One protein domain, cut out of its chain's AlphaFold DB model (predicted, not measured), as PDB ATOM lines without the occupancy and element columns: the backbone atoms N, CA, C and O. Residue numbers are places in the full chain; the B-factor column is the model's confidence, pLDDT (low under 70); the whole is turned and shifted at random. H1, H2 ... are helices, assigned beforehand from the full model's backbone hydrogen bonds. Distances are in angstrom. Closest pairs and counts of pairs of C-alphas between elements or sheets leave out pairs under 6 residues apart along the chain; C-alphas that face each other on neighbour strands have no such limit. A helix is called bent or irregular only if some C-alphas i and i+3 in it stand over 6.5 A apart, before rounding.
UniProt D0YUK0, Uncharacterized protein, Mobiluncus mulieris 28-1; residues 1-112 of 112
ATOM      1  N   MET A   1     -38.078  11.976  45.435       61.69
ATOM      2  CA  MET A   1     -37.720  12.405  44.061       61.69
ATOM      3  C   MET A   1     -37.457  11.241  43.104       61.69
ATOM      4  O   MET A   1     -38.070  11.237  42.048       61.69
ATOM      5  N   ILE A   2     -36.656  10.224  43.465       75.19
ATOM      6  CA  ILE A   2     -36.408   9.041  42.602       75.19
ATOM      7  C   ILE A   2     -37.711   8.354  42.142       75.19
ATOM      8  O   ILE A   2     -37.860   8.040  40.968       75.19
ATOM      9  N   ALA A   3     -38.700   8.192  43.029       82.38
ATOM     10  CA  ALA A   3     -39.985   7.572  42.682       82.38
ATOM     11  C   ALA A   3     -40.737   8.288  41.538       82.38
ATOM     12  O   ALA A   3     -41.315   7.630  40.679       82.38
ATOM     13  N   LEU A   4     -40.690   9.623  41.484       88.81
ATOM     14  CA  LEU A   4     -41.380  10.409  40.456       88.81
ATOM     15  C   LEU A   4     -40.751  10.213  39.068       88.81
ATOM     16  O   LEU A   4     -41.464  10.140  38.072       88.81
ATOM     17  N   GLN A   5     -39.425  10.053  39.006       90.44
ATOM     18  CA  GLN A   5     -38.710   9.754  37.761       90.44
ATOM     19  C   GLN A   5     -39.139   8.401  37.186       90.44
ATOM     20  O   GLN A   5     -39.400   8.295  35.991       90.44
ATOM     21  N   TRP A   6     -39.284   7.382  38.040       94.31
ATOM     22  CA  TRP A   6     -39.780   6.066  37.626       94.31
ATOM     23  C   TRP A   6     -41.230   6.110  37.138       94.31
ATOM     24  O   TRP A   6     -41.560   5.445  36.160       94.31
ATOM     25  N   ILE A   7     -42.082   6.924  37.767       94.81
ATOM     26  CA  ILE A   7     -43.470   7.127  37.326       94.81
ATOM     27  C   ILE A   7     -43.506   7.753  35.925       94.81
ATOM     28  O   ILE A   7     -44.218   7.260  35.049       94.81
ATOM     29  N   TRP A   8     -42.700   8.788  35.676       94.06
ATOM     30  CA  TRP A   8     -42.584   9.394  34.348       94.06
ATOM     31  C   TRP A   8     -41.992   8.443  33.306       94.06
ATOM     32  O   TRP A   8     -42.478   8.402  32.177       94.06
ATOM     33  N   ALA A   9     -40.992   7.641  33.676       94.31
ATOM     34  CA  ALA A   9     -40.442   6.613  32.797       94.31
ATOM     35  C   ALA A   9     -41.509   5.574  32.412       94.31
ATOM     36  O   ALA A   9     -41.619   5.207  31.241       94.31
ATOM     37  N   LEU A  10     -42.337   5.148  33.371       95.94
ATOM     38  CA  LEU A  10     -43.433   4.210  33.138       95.94
ATOM     39  C   LEU A  10     -44.512   4.805  32.215       95.94
ATOM     40  O   LEU A  10     -44.954   4.132  31.280       95.94
ATOM     41  N   LEU A  11     -44.881   6.077  32.416       94.81
ATOM     42  CA  LEU A  11     -45.769   6.827  31.517       94.81
ATOM     43  C   LEU A  11     -45.210   6.890  30.093       94.81
ATOM     44  O   LEU A  11     -45.912   6.559  29.139       94.81
ATOM     45  N   GLY A  12     -43.943   7.285  29.952       93.62
ATOM     46  CA  GLY A  12     -43.267   7.390  28.661       93.62
ATOM     47  C   GLY A  12     -43.209   6.054  27.923       93.62
ATOM     48  O   GLY A  12     -43.530   5.996  26.737       93.62
ATOM     49  N   ALA A  13     -42.887   4.966  28.627       94.19
ATOM     50  CA  ALA A  13     -42.895   3.618  28.061       94.19
ATOM     51  C   ALA A  13     -44.296   3.211  27.572       94.19
ATOM     52  O   ALA A  13     -44.447   2.737  26.445       94.19
ATOM     53  N   GLY A  14     -45.331   3.459  28.381       94.69
ATOM     54  CA  GLY A  14     -46.719   3.190  28.007       94.69
ATOM     55  C   GLY A  14     -47.163   3.969  26.768       94.69
ATOM     56  O   GLY A  14     -47.716   3.386  25.835       94.69
ATOM     57  N   LEU A  15     -46.859   5.267  26.709       94.94
ATOM     58  CA  LEU A  15     -47.143   6.098  25.538       94.94
ATOM     59  C   LEU A  15     -46.361   5.642  24.300       94.94
ATOM     60  O   LEU A  15     -46.927   5.616  23.209       94.94
ATOM     61  N   GLY A  16     -45.104   5.222  24.456       94.00
ATOM     62  CA  GLY A  16     -44.286   4.670  23.371       94.00
ATOM     63  C   GLY A  16     -44.845   3.370  22.786       94.00
ATOM     64  O   GLY A  16     -44.764   3.144  21.578       94.00
ATOM     65  N   PHE A  17     -45.493   2.534  23.602       94.06
ATOM     66  CA  PHE A  17     -46.210   1.357  23.101       94.06
ATOM     67  C   PHE A  17     -47.428   1.725  22.241       94.06
ATOM     68  O   PHE A  17     -47.758   1.006  21.290       94.06
ATOM     69  N   ILE A  18     -48.080   2.851  22.541       93.50
ATOM     70  CA  ILE A  18     -49.239   3.359  21.796       93.50
ATOM     71  C   ILE A  18     -48.780   4.034  20.496       93.50
ATOM     72  O   ILE A  18     -49.268   3.680  19.414       93.50
ATOM     73  N   ILE A  19     -47.830   4.968  20.605       93.44
ATOM     74  CA  ILE A  19     -47.312   5.833  19.540       93.44
ATOM     75  C   ILE A  19     -45.882   5.403  19.193       93.44
ATOM     76  O   ILE A  19     -44.918   5.795  19.842       93.44
ATOM     77  N   ARG A  20     -45.735   4.622  18.116       87.50
ATOM     78  CA  ARG A  20     -44.437   4.066  17.682       87.50
ATOM     79  C   ARG A  20     -43.492   5.087  17.041       87.50
ATOM     80  O   ARG A  20     -42.316   4.796  16.853       87.50
ATOM     81  N   ASN A  21     -44.002   6.255  16.659       92.94
ATOM     82  CA  ASN A  21     -43.191   7.309  16.068       92.94
ATOM     83  C   ASN A  21     -42.731   8.273  17.165       92.94
ATOM     84  O   ASN A  21     -43.530   9.057  17.680       92.94
ATOM     85  N   LEU A  22     -41.436   8.222  17.486       91.06
ATOM     86  CA  LEU A  22     -40.828   9.053  18.523       91.06
ATOM     87  C   LEU A  22     -40.992  10.553  18.249       91.06
ATOM     88  O   LEU A  22     -41.221  11.311  19.183       91.06
ATOM     89  N   ALA A  23     -40.917  10.988  16.988       95.69
ATOM     90  CA  ALA A  23     -41.092  12.397  16.643       95.69
ATOM     91  C   ALA A  23     -42.527  12.868  16.920       95.69
ATOM     92  O   ALA A  23     -42.719  13.934  17.498       95.69
ATOM     93  N   ILE A  24     -43.530  12.048  16.583       96.25
ATOM     94  CA  ILE A  24     -44.942  12.349  16.872       96.25
ATOM     95  C   ILE A  24     -45.190  12.354  18.382       96.25
ATOM     96  O   ILE A  24     -45.799  13.288  18.894       96.25
ATOM     97  N   LEU A  25     -44.704  11.337  19.098       95.06
ATOM     98  CA  LEU A  25     -44.861  11.238  20.548       95.06
ATOM     99  C   LEU A  25     -44.256  12.456  21.256       95.06
ATOM    100  O   LEU A  25     -44.936  13.119  22.036       95.06
ATOM    101  N   THR A  26     -43.000  12.773  20.945       94.31
ATOM    102  CA  THR A  26     -42.302  13.933  21.506       94.31
ATOM    103  C   THR A  26     -43.011  15.229  21.131       94.31
ATOM    104  O   THR A  26     -43.207  16.076  21.996       94.31
ATOM    105  N   GLY A  27     -43.462  15.370  19.881       97.44
ATOM    106  CA  GLY A  27     -44.238  16.524  19.431       97.44
ATOM    107  C   GLY A  27     -45.508  16.728  20.255       97.44
ATOM    108  O   GLY A  27     -45.725  17.817  20.770       97.44
ATOM    109  N   ILE A  28     -46.301  15.674  20.466       95.38
ATOM    110  CA  ILE A  28     -47.527  15.732  21.278       95.38
ATOM    111  C   ILE A  28     -47.214  16.124  22.724       95.38
ATOM    112  O   ILE A  28     -47.871  17.014  23.263       95.38
ATOM    113  N   ILE A  29     -46.212  15.492  23.345       94.44
ATOM    114  CA  ILE A  29     -45.823  15.787  24.731       94.44
ATOM    115  C   ILE A  29     -45.366  17.242  24.860       94.44
ATOM    116  O   ILE A  29     -45.812  17.938  25.768       94.44
ATOM    117  N   LEU A  30     -44.520  17.720  23.944       95.44
ATOM    118  CA  LEU A  30     -44.041  19.102  23.953       95.44
ATOM    119  C   LEU A  30     -45.177  20.093  23.710       95.44
ATOM    120  O   LEU A  30     -45.284  21.075  24.437       95.44
ATOM    121  N   THR A  31     -46.052  19.841  22.732       97.25
ATOM    122  CA  THR A  31     -47.201  20.713  22.472       97.25
ATOM    123  C   THR A  31     -48.109  20.800  23.695       97.25
ATOM    124  O   THR A  31     -48.548  21.888  24.071       97.25
ATOM    125  N   TYR A  32     -48.358  19.665  24.345       94.94
ATOM    126  CA  TYR A  32     -49.152  19.620  25.559       94.94
ATOM    127  C   TYR A  32     -48.498  20.407  26.702       94.94
ATOM    128  O   TYR A  32     -49.123  21.315  27.246       94.94
ATOM    129  N   ALA A  33     -47.237  20.103  27.016       92.06
ATOM    130  CA  ALA A  33     -46.531  20.665  28.163       92.06
ATOM    131  C   ALA A  33     -46.198  22.156  28.009       92.06
ATOM    132  O   ALA A  33     -46.187  22.884  28.997       92.06
ATOM    133  N   LEU A  34     -45.916  22.623  26.788       93.88
ATOM    134  CA  LEU A  34     -45.491  24.007  26.543       93.88
ATOM    135  C   LEU A  34     -46.647  24.953  26.229       93.88
ATOM    136  O   LEU A  34     -46.531  26.146  26.501       93.88
ATOM    137  N   PHE A  35     -47.749  24.454  25.662       95.12
ATOM    138  CA  PHE A  35     -48.841  25.317  25.207       95.12
ATOM    139  C   PHE A  35     -50.174  24.965  25.856       95.12
ATOM    140  O   PHE A  35     -50.797  25.830  26.471       95.12
ATOM    141  N   ILE A  36     -50.624  23.713  25.744       94.62
ATOM    142  CA  ILE A  36     -51.989  23.339  26.143       94.62
ATOM    143  C   ILE A  36     -52.156  23.440  27.661       94.62
ATOM    144  O   ILE A  36     -53.021  24.168  28.143       94.62
ATOM    145  N   GLU A  37     -51.329  22.732  28.424       91.88
ATOM    146  CA  GLU A  37     -51.445  22.664  29.879       91.88
ATOM    147  C   GLU A  37     -51.195  24.019  30.568       91.88
ATOM    148  O   GLU A  37     -52.008  24.387  31.425       91.88
ATOM    149  N   PRO A  38     -50.180  24.822  30.182       89.62
ATOM    150  CA  PRO A  38     -50.012  26.167  30.726       89.62
ATOM    151  C   PRO A  38     -51.208  27.079  30.438       89.62
ATOM    152  O   PRO A  38     -51.643  27.814  31.325       89.62
ATOM    153  N   THR A  39     -51.791  26.997  29.236       91.88
ATOM    154  CA  THR A  39     -52.971  27.797  28.870       91.88
ATOM    155  C   THR A  39     -54.188  27.395  29.699       91.88
ATOM    156  O   THR A  39     -54.852  28.256  30.272       91.88
ATOM    157  N   LEU A  40     -54.459  26.091  29.827       88.75
ATOM    158  CA  LEU A  40     -55.551  25.586  30.664       88.75
ATOM    159  C   LEU A  40     -55.369  25.989  32.130       88.75
ATOM    160  O   LEU A  40     -56.328  26.407  32.776       88.75
ATOM    161  N   SER A  41     -54.139  25.912  32.637       84.25
ATOM    162  CA  SER A  41     -53.808  26.316  34.004       84.25
ATOM    163  C   SER A  41     -54.048  27.815  34.212       84.25
ATOM    164  O   SER A  41     -54.717  28.198  35.172       84.25
ATOM    165  N   ALA A  42     -53.603  28.661  33.279       86.00
ATOM    166  CA  ALA A  42     -53.809  30.108  33.331       86.00
ATOM    167  C   ALA A  42     -55.296  30.497  33.302       86.00
ATOM    168  O   ALA A  42     -55.728  31.326  34.101       86.00
ATOM    169  N   VAL A  43     -56.091  29.868  32.429       85.81
ATOM    170  CA  VAL A  43     -57.546  30.085  32.368       85.81
ATOM    171  C   VAL A  43     -58.222  29.589  33.645       85.81
ATOM    172  O   VAL A  43     -59.136  30.236  34.157       85.81
ATOM    173  N   SER A  44     -57.760  28.469  34.209       84.56
ATOM    174  CA  SER A  44     -58.374  27.900  35.407       84.56
ATOM    175  C   SER A  44     -58.280  28.808  36.627       84.56
ATOM    176  O   SER A  44     -59.229  28.845  37.400       84.56
ATOM    177  N   ASN A  45     -57.239  29.638  36.743       81.31
ATOM    178  CA  ASN A  45     -57.095  30.605  37.841       81.31
ATOM    179  C   ASN A  45     -58.242  31.631  37.927       81.31
ATOM    180  O   ASN A  45     -58.367  32.327  38.931       81.31
ATOM    181  N   GLN A  46     -59.080  31.735  36.893       83.38
ATOM    182  CA  GLN A  46     -60.229  32.639  36.850       83.38
ATOM    183  C   GLN A  46     -61.538  31.979  37.322       83.38
ATOM    184  O   GLN A  46     -62.552  32.663  37.448       83.38
ATOM    185  N   SER A  47     -61.561  30.662  37.570       83.06
ATOM    186  CA  SER A  47     -62.773  29.932  37.962       83.06
ATOM    187  C   SER A  47     -62.484  28.745  38.877       83.06
ATOM    188  O   SER A  47     -61.802  27.793  38.497       83.06
ATOM    189  N   GLN A  48     -63.126  28.730  40.049       79.06
ATOM    190  CA  GLN A  48     -63.012  27.642  41.028       79.06
ATOM    191  C   GLN A  48     -63.414  26.274  40.447       79.06
ATOM    192  O   GLN A  48     -62.819  25.249  40.781       79.06
ATOM    193  N   SER A  49     -64.414  26.261  39.557       80.62
ATOM    194  CA  SER A  49     -64.871  25.040  38.884       80.62
ATOM    195  C   SER A  49     -63.774  24.468  37.984       80.62
ATOM    196  O   SER A  49     -63.470  23.278  38.055       80.62
ATOM    197  N   LEU A  50     -63.094  25.323  37.216       82.06
ATOM    198  CA  LEU A  50     -61.992  24.896  36.357       82.06
ATOM    199  C   LEU A  50     -60.780  24.441  37.175       82.06
ATOM    200  O   LEU A  50     -60.229  23.389  36.868       82.06
ATOM    201  N   MET A  51     -60.424  25.145  38.258       82.44
ATOM    202  CA  MET A  51     -59.350  24.713  39.169       82.44
ATOM    203  C   MET A  51     -59.614  23.333  39.776       82.44
ATOM    204  O   MET A  51     -58.685  22.551  39.984       82.44
ATOM    205  N   SER A  52     -60.881  23.008  40.058       82.94
ATOM    206  CA  SER A  52     -61.259  21.704  40.614       82.94
ATOM    207  C   SER A  52     -60.922  20.537  39.678       82.94
ATOM    208  O   SER A  52     -60.661  19.432  40.159       82.94
ATOM    209  N   PHE A  53     -60.868  20.804  38.371       84.62
ATOM    210  CA  PHE A  53     -60.492  19.857  37.332       84.62
ATOM    211  C   PHE A  53     -59.000  19.938  36.987       84.62
ATOM    212  O   PHE A  53     -58.313  18.917  37.003       84.62
ATOM    213  N   THR A  54     -58.470  21.136  36.715       88.06
ATOM    214  CA  THR A  54     -57.094  21.312  36.219       88.06
ATOM    215  C   THR A  54     -56.027  20.908  37.228       88.06
ATOM    216  O   THR A  54     -54.942  20.499  36.827       88.06
ATOM    217  N   LYS A  55     -56.333  20.908  38.532       86.06
ATOM    218  CA  LYS A  55     -55.422  20.398  39.572       86.06
ATOM    219  C   LYS A  55     -55.030  18.921  39.410       86.06
ATOM    220  O   LYS A  55     -54.062  18.486  40.023       86.06
ATOM    221  N   TRP A  56     -55.783  18.151  38.619       89.94
ATOM    222  CA  TRP A  56     -55.506  16.741  38.331       89.94
ATOM    223  C   TRP A  56     -54.709  16.529  37.038       89.94
ATOM    224  O   TRP A  56     -54.483  15.388  36.640       89.94
ATOM    225  N   LEU A  57     -54.292  17.601  36.360       91.75
ATOM    226  CA  LEU A  57     -53.430  17.485  35.188       91.75
ATOM    227  C   LEU A  57     -52.002  17.054  35.591       91.75
ATOM    228  O   LEU A  57     -51.587  17.276  36.736       91.75
ATOM    229  N   PRO A  58     -51.234  16.424  34.680       90.81
ATOM    230  CA  PRO A  58     -49.913  15.880  34.989       90.81
ATOM    231  C   PRO A  58     -48.920  16.904  35.554       90.81
ATOM    232  O   PRO A  58     -48.162  16.572  36.462       90.81
ATOM    233  N   GLY A  59     -48.925  18.141  35.061       89.44
ATOM    234  CA  GLY A  59     -48.066  19.238  35.498       89.44
ATOM    235  C   GLY A  59     -48.347  19.678  36.937       89.44
ATOM    236  O   GLY A  59     -47.437  19.592  37.767       89.44
ATOM    237  N   PRO A  60     -49.582  20.089  37.286       87.19
ATOM    238  CA  PRO A  60     -49.974  20.389  38.664       87.19
ATOM    239  C   PRO A  60     -49.705  19.240  39.643       87.19
ATOM    240  O   PRO A  60     -49.168  19.470  40.727       87.19
ATOM    241  N   LEU A  61     -49.986  17.993  39.250       89.75
ATOM    242  CA  LEU A  61     -49.674  16.822  40.071       89.75
ATOM    243  C   LEU A  61     -48.165  16.625  40.253       89.75
ATOM    244  O   LEU A  61     -47.710  16.328  41.357       89.75
ATOM    245  N   ASN A  62     -47.369  16.822  39.203       89.62
ATOM    246  CA  ASN A  62     -45.913  16.759  39.280       89.62
ATOM    247  C   ASN A  62     -45.349  17.850  40.201       89.62
ATOM    248  O   ASN A  62     -44.436  17.584  40.988       89.62
ATOM    249  N   TRP A  63     -45.916  19.056  40.141       86.12
ATOM    250  CA  TRP A  63     -45.553  20.161  41.022       86.12
ATOM    251  C   TRP A  63     -45.877  19.839  42.483       86.12
ATOM    252  O   TRP A  63     -44.980  19.876  43.321       86.12
ATOM    253  N   ALA A  64     -47.108  19.408  42.775       86.19
ATOM    254  CA  ALA A  64     -47.530  19.006  44.119       86.19
ATOM    255  C   ALA A  64     -46.735  17.804  44.666       86.19
ATOM    256  O   ALA A  64     -46.464  17.721  45.859       86.19
ATOM    257  N   SER A  65     -46.314  16.884  43.793       85.75
ATOM    258  CA  SER A  65     -45.455  15.744  44.153       85.75
ATOM    259  C   SER A  65     -44.024  16.160  44.494       85.75
ATOM    260  O   SER A  65     -43.332  15.469  45.243       85.75
ATOM    261  N   SER A  66     -43.554  17.258  43.901       80.69
ATOM    262  CA  SER A  66     -42.199  17.770  44.099       80.69
ATOM    263  C   SER A  66     -42.133  18.706  45.300       80.69
ATOM    264  O   SER A  66     -41.155  18.667  46.046       80.69
ATOM    265  N   TRP A  67     -43.154  19.546  45.479       75.81
ATOM    266  CA  TRP A  67     -43.267  20.560  46.522       75.81
ATOM    267  C   TRP A  67     -44.542  20.304  47.327       75.81
ATOM    268  O   TRP A  67     -45.643  20.643  46.898       75.81
ATOM    269  N   ASP A  68     -44.391  19.679  48.496       65.19
ATOM    270  CA  ASP A  68     -45.532  19.234  49.293       65.19
ATOM    271  C   ASP A  68     -46.272  20.412  49.943       65.19
ATOM    272  O   ASP A  68     -45.765  21.079  50.851       65.19
ATOM    273  N   ALA A  69     -47.522  20.619  49.524       59.97
ATOM    274  CA  ALA A  69     -48.445  21.569  50.135       59.97
ATOM    275  C   ALA A  69     -48.648  21.314  51.639       59.97
ATOM    276  O   ALA A  69     -48.933  22.245  52.393       59.97
ATOM    277  N   GLY A  70     -48.507  20.060  52.086       56.56
ATOM    278  CA  GLY A  70     -48.638  19.647  53.481       56.56
ATOM    279  C   GLY A  70     -47.563  20.216  54.409       56.56
ATOM    280  O   GLY A  70     -47.803  20.313  55.611       56.56
ATOM    281  N   ALA A  71     -46.423  20.652  53.866       56.44
ATOM    282  CA  ALA A  71     -45.318  21.236  54.627       56.44
ATOM    283  C   ALA A  71     -45.408  22.773  54.777       56.44
ATOM    284  O   ALA A  71     -44.569  23.371  55.450       56.44
ATOM    285  N   GLY A  72     -46.401  23.426  54.153       58.25
ATOM    286  CA  GLY A  72     -46.517  24.888  54.077       58.25
ATOM    287  C   GLY A  72     -47.650  25.515  54.905       58.25
ATOM    288  O   GLY A  72     -48.540  24.843  55.429       58.25
ATOM    289  N   SER A  73     -47.643  26.851  54.997       59.31
ATOM    290  CA  SER A  73     -48.713  27.647  55.620       59.31
ATOM    291  C   SER A  73     -50.054  27.504  54.872       59.31
ATOM    292  O   SER A  73     -50.129  26.967  53.767       59.31
ATOM    293  N   ALA A  74     -51.154  27.995  55.461       60.00
ATOM    294  CA  ALA A  74     -52.483  27.937  54.835       60.00
ATOM    295  C   ALA A  74     -52.527  28.558  53.419       60.00
ATOM    296  O   ALA A  74     -53.235  28.044  52.556       60.00
ATOM    297  N   SER A  75     -51.721  29.592  53.153       58.06
ATOM    298  CA  SER A  75     -51.592  30.206  51.826       58.06
ATOM    299  C   SER A  75     -50.873  29.308  50.813       58.06
ATOM    300  O   SER A  75     -51.273  29.260  49.653       58.06
ATOM    301  N   ILE A  76     -49.870  28.532  51.240       55.72
ATOM    302  CA  ILE A  76     -49.165  27.561  50.385       55.72
ATOM    303  C   ILE A  76     -50.081  26.379  50.041       55.72
ATOM    304  O   ILE A  76     -50.115  25.931  48.896       55.72
ATOM    305  N   ARG A  77     -50.898  25.923  51.000       60.53
ATOM    306  CA  ARG A  77     -51.925  24.896  50.756       60.53
ATOM    307  C   ARG A  77     -52.971  25.334  49.736       60.53
ATOM    308  O   ARG A  77     -53.364  24.528  48.900       60.53
ATOM    309  N   ALA A  78     -53.379  26.600  49.779       57.91
ATOM    310  CA  ALA A  78     -54.303  27.167  48.801       57.91
ATOM    311  C   ALA A  78     -53.680  27.294  47.396       57.91
ATOM    312  O   ALA A  78     -54.391  27.122  46.411       57.91
ATOM    313  N   ALA A  79     -52.370  27.548  47.300       56.41
ATOM    314  CA  ALA A  79     -51.665  27.713  46.026       56.41
ATOM    315  C   ALA A  79     -51.276  26.385  45.342       56.41
ATOM    316  O   ALA A  79     -51.327  26.295  44.120       56.41
ATOM    317  N   ILE A  80     -50.885  25.358  46.108       58.47
ATOM    318  CA  ILE A  80     -50.434  24.053  45.574       58.47
ATOM    319  C   ILE A  80     -51.602  23.052  45.473       58.47
ATOM    320  O   ILE A  80     -51.588  22.146  44.644       58.47
ATOM    321  N   GLY A  81     -52.652  23.230  46.282       65.12
ATOM    322  CA  GLY A  81     -53.962  22.597  46.106       65.12
ATOM    323  C   GLY A  81     -54.074  21.108  46.466       65.12
ATOM    324  O   GLY A  81     -55.191  20.647  46.711       65.12
ATOM    325  N   LEU A  82     -52.971  20.353  46.536       73.94
ATOM    326  CA  LEU A  82     -52.974  18.921  46.867       73.94
ATOM    327  C   LEU A  82     -51.766  18.505  47.724       73.94
ATOM    328  O   LEU A  82     -50.651  18.950  47.449       73.94
ATOM    329  N   PRO A  83     -51.948  17.628  48.734       81.75
ATOM    330  CA  PRO A  83     -50.817  17.051  49.454       81.75
ATOM    331  C   PRO A  83     -49.998  16.127  48.537       81.75
ATOM    332  O   PRO A  83     -50.559  15.394  47.713       81.75
ATOM    333  N   GLY A  84     -48.673  16.143  48.684       83.19
ATOM    334  CA  GLY A  84     -47.762  15.506  47.728       83.19
ATOM    335  C   GLY A  84     -47.915  13.987  47.624       83.19
ATOM    336  O   GLY A  84     -47.804  13.423  46.538       83.19
ATOM    337  N   ASN A  85     -48.258  13.308  48.721       86.00
ATOM    338  CA  ASN A  85     -48.524  11.865  48.728       86.00
ATOM    339  C   ASN A  85     -49.731  11.476  47.852       86.00
ATOM    340  O   ASN A  85     -49.664  10.482  47.128       86.00
ATOM    341  N   TYR A  86     -50.807  12.267  47.872       87.50
ATOM    342  CA  TYR A  86     -51.961  12.055  46.997       87.50
ATOM    343  C   TYR A  86     -51.603  12.318  45.535       87.50
ATOM    344  O   TYR A  86     -52.006  11.548  44.664       87.50
ATOM    345  N   ALA A  87     -50.813  13.358  45.263       89.62
ATOM    346  CA  ALA A  87     -50.376  13.668  43.908       89.62
ATOM    347  C   ALA A  87     -49.540  12.525  43.301       89.62
ATOM    348  O   ALA A  87     -49.835  12.064  42.197       89.62
ATOM    349  N   VAL A  88     -48.583  11.983  44.064       91.06
ATOM    350  CA  VAL A  88     -47.773  10.824  43.653       91.06
ATOM    351  C   VAL A  88     -48.646   9.595  43.395       91.06
ATOM    352  O   VAL A  88     -48.450   8.905  42.394       91.06
ATOM    353  N   ALA A  89     -49.624   9.320  44.264       92.62
ATOM    354  CA  ALA A  89     -50.525   8.182  44.100       92.62
ATOM    355  C   ALA A  89     -51.356   8.285  42.810       92.62
ATOM    356  O   ALA A  89     -51.450   7.313  42.060       92.62
ATOM    357  N   VAL A  90     -51.911   9.463  42.510       93.88
ATOM    358  CA  VAL A  90     -52.676   9.689  41.273       93.88
ATOM    359  C   VAL A  90     -51.785   9.553  40.040       93.88
ATOM    360  O   VAL A  90     -52.165   8.879  39.084       93.88
ATOM    361  N   MET A  91     -50.573  10.114  40.067       94.75
ATOM    362  CA  MET A  91     -49.633   9.952  38.956       94.75
ATOM    363  C   MET A  91     -49.242   8.490  38.726       94.75
ATOM    364  O   MET A  91     -49.144   8.058  37.579       94.75
ATOM    365  N   LEU A  92     -49.060   7.708  39.794       95.75
ATOM    366  CA  LEU A  92     -48.799   6.275  39.681       95.75
ATOM    367  C   LEU A  92     -49.979   5.539  39.032       95.75
ATOM    368  O   LEU A  92     -49.760   4.689  38.171       95.75
ATOM    369  N   ILE A  93     -51.220   5.889  39.388       96.62
ATOM    370  CA  ILE A  93     -52.422   5.333  38.749       96.62
ATOM    371  C   ILE A  93     -52.417   5.645  37.249       96.62
ATOM    372  O   ILE A  93     -52.598   4.733  36.443       96.62
ATOM    373  N   TYR A  94     -52.150   6.893  36.851       96.25
ATOM    374  CA  TYR A  94     -52.048   7.262  35.433       96.25
ATOM    375  C   TYR A  94     -50.965   6.460  34.712       96.25
ATOM    376  O   TYR A  94     -51.213   5.931  33.627       96.25
ATOM    377  N   ALA A  95     -49.793   6.314  35.331       96.62
ATOM    378  CA  ALA A  95     -48.681   5.561  34.771       96.62
ATOM    379  C   ALA A  95     -49.028   4.089  34.545       96.62
ATOM    380  O   ALA A  95     -48.811   3.569  33.453       96.62
ATOM    381  N   VAL A  96     -49.622   3.433  35.543       97.50
ATOM    382  CA  VAL A  96     -50.046   2.031  35.444       97.50
ATOM    383  C   VAL A  96     -51.123   1.863  34.375       97.50
ATOM    384  O   VAL A  96     -51.003   0.972  33.537       97.50
ATOM    385  N   LEU A  97     -52.145   2.723  34.352       97.38
ATOM    386  CA  LEU A  97     -53.230   2.635  33.370       97.38
ATOM    387  C   LEU A  97     -52.717   2.808  31.937       97.38
ATOM    388  O   LEU A  97     -53.019   1.983  31.074       97.38
ATOM    389  N   ILE A  98     -51.908   3.840  31.689       96.81
ATOM    390  CA  ILE A  98     -51.337   4.113  30.364       96.81
ATOM    391  C   ILE A  98     -50.375   2.998  29.952       96.81
ATOM    392  O   ILE A  98     -50.408   2.567  28.801       96.81
ATOM    393  N   PHE A  99     -49.556   2.485  30.871       97.44
ATOM    394  CA  PHE A  99     -48.645   1.382  30.583       97.44
ATOM    395  C   PHE A  99     -49.386   0.091  30.243       97.44
ATOM    396  O   PHE A  99     -49.101  -0.514  29.213       97.44
ATOM    397  N   VAL A 100     -50.358  -0.322  31.059       97.12
ATOM    398  CA  VAL A 100     -51.148  -1.540  30.820       97.12
ATOM    399  C   VAL A 100     -51.924  -1.420  29.510       97.12
ATOM    400  O   VAL A 100     -51.903  -2.338  28.686       97.12
ATOM    401  N   PHE A 101     -52.560  -0.274  29.260       96.44
ATOM    402  CA  PHE A 101     -53.254  -0.033  28.000       96.44
ATOM    403  C   PHE A 101     -52.287  -0.052  26.807       96.44
ATOM    404  O   PHE A 101     -52.519  -0.766  25.833       96.44
ATOM    405  N   GLY A 102     -51.162   0.656  26.888       95.31
ATOM    406  CA  GLY A 102     -50.146   0.653  25.840       95.31
ATOM    407  C   GLY A 102     -49.593  -0.743  25.568       95.31
ATOM    408  O   GLY A 102     -49.522  -1.170  24.416       95.31
ATOM    409  N   TYR A 103     -49.291  -1.502  26.619       94.69
ATOM    410  CA  TYR A 103     -48.787  -2.866  26.519       94.69
ATOM    411  C   TYR A 103     -49.798  -3.815  25.867       94.69
ATOM    412  O   TYR A 103     -49.431  -4.598  24.990       94.69
ATOM    413  N   THR A 104     -51.082  -3.731  26.230       94.50
ATOM    414  CA  THR A 104     -52.128  -4.553  25.595       94.50
ATOM    415  C   THR A 104     -52.279  -4.221  24.111       94.50
ATOM    416  O   THR A 104     -52.343  -5.134  23.288       94.50
ATOM    417  N   GLN A 105     -52.248  -2.938  23.737       92.19
ATOM    418  CA  GLN A 105     -52.244  -2.508  22.334       92.19
ATOM    419  C   GLN A 105     -51.017  -3.030  21.581       92.19
ATOM    420  O   GLN A 105     -51.143  -3.533  20.464       92.19
ATOM    421  N   PHE A 106     -49.835  -2.947  22.189       91.50
ATOM    422  CA  PHE A 106     -48.600  -3.462  21.610       91.50
ATOM    423  C   PHE A 106     -48.667  -4.978  21.386       91.50
ATOM    424  O   PHE A 106     -48.411  -5.438  20.272       91.50
ATOM    425  N   ARG A 107     -49.085  -5.741  22.403       91.12
ATOM    426  CA  ARG A 107     -49.228  -7.201  22.339       91.12
ATOM    427  C   ARG A 107     -50.226  -7.628  21.266       91.12
ATOM    428  O   ARG A 107     -49.910  -8.490  20.455       91.12
ATOM    429  N   ASN A 108     -51.404  -7.008  21.224       88.38
ATOM    430  CA  ASN A 108     -52.448  -7.353  20.255       88.38
ATOM    431  C   ASN A 108     -52.028  -7.079  18.803       88.38
ATOM    432  O   ASN A 108     -52.532  -7.726  17.890       88.38
ATOM    433  N   ARG A 109     -51.109  -6.132  18.580       83.50
ATOM    434  CA  ARG A 109     -50.534  -5.843  17.258       83.50
ATOM    435  C   ARG A 109     -49.404  -6.796  16.875       83.50
ATOM    436  O   ARG A 109     -49.182  -6.972  15.694       83.50
ATOM    437  N   ALA A 110     -48.679  -7.357  17.843       70.50
ATOM    438  CA  ALA A 110     -47.605  -8.320  17.587       70.50
ATOM    439  C   ALA A 110     -48.126  -9.726  17.233       70.50
ATOM    440  O   ALA A 110     -47.382 -10.540  16.703       70.50
ATOM    441  N   LEU A 111     -49.390 -10.010  17.555       58.66
ATOM    442  CA  LEU A 111     -50.077 -11.269  17.249       58.66
ATOM    443  C   LEU A 111     -50.863 -11.227  15.922       58.66
ATOM    444  O   LEU A 111     -51.568 -12.183  15.612       58.66
ATOM    445  N   ARG A 112     -50.787 -10.116  15.182       53.47
ATOM    446  CA  ARG A 112     -51.357  -9.935  13.841       53.47
ATOM    447  C   ARG A 112     -50.228  -9.839  12.831       53.47
ATOM    448  O   ARG A 112     -50.431 -10.352  11.716       53.47
TER     449      ARG A 112
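This is residues 1 to 112 of the 112 residues of an uncharacterized protein of Mobiluncus mulieris 28-1 (UniProt D0YUK0). The longest helix, H6, has H1 side by side with it; bent H2 folds back from H1 across an open gap, and short H3 and H4 return to H6, with H5 beyond. The 112 printed residues hold six named helices, H1 to H6, and no named strand: all helix. The whole is only just loose, close to compact, radius of gyration of the C-alphas 15.9 A, spans 55 by 27 by 21 A.

H6, residues 84 to 110, is 38.4 A long, ending at C-alpha 110 (-47.605, -8.320, 17.587). H1, 2 to 18, starts at C-alpha 2 (-36.408, 9.041, 42.602). H2, 22 to 44, one helix by its hydrogen bonds, is bent: C-alphas 34 and 37 are 7.0 A apart; its arms are H2a, 22 to 34, and H2b, 37 to 44. H3 is 48 to 54, H4 58 to 66, H5 74 to 80.

H1 touches H6, the same way at a shallow tilt of 28 degrees, closest C-alphas Gly 14 and Phe 99, 3.7 A. H4 touches residues 84 to 91 of H6, closest C-alphas Ser 65 and Gly 84, 4.3 A. H2a and H6 are apart. H2b and H3 form a hairpin, closest C-alphas Ser 44 and Leu 50, 4.8 A. Every O i to N i+4 pair is within hydrogen-bond range in H1, H2a, H2b, H4, H5 and H6; in H3, 2 of 3.

The C-alphas farthest apart, Ser 73 and Arg 112, are 56.3 A apart. The printed part has no cut and no long link. Residues 1, 68 to 81 and 111 to 112 have pLDDT under 70.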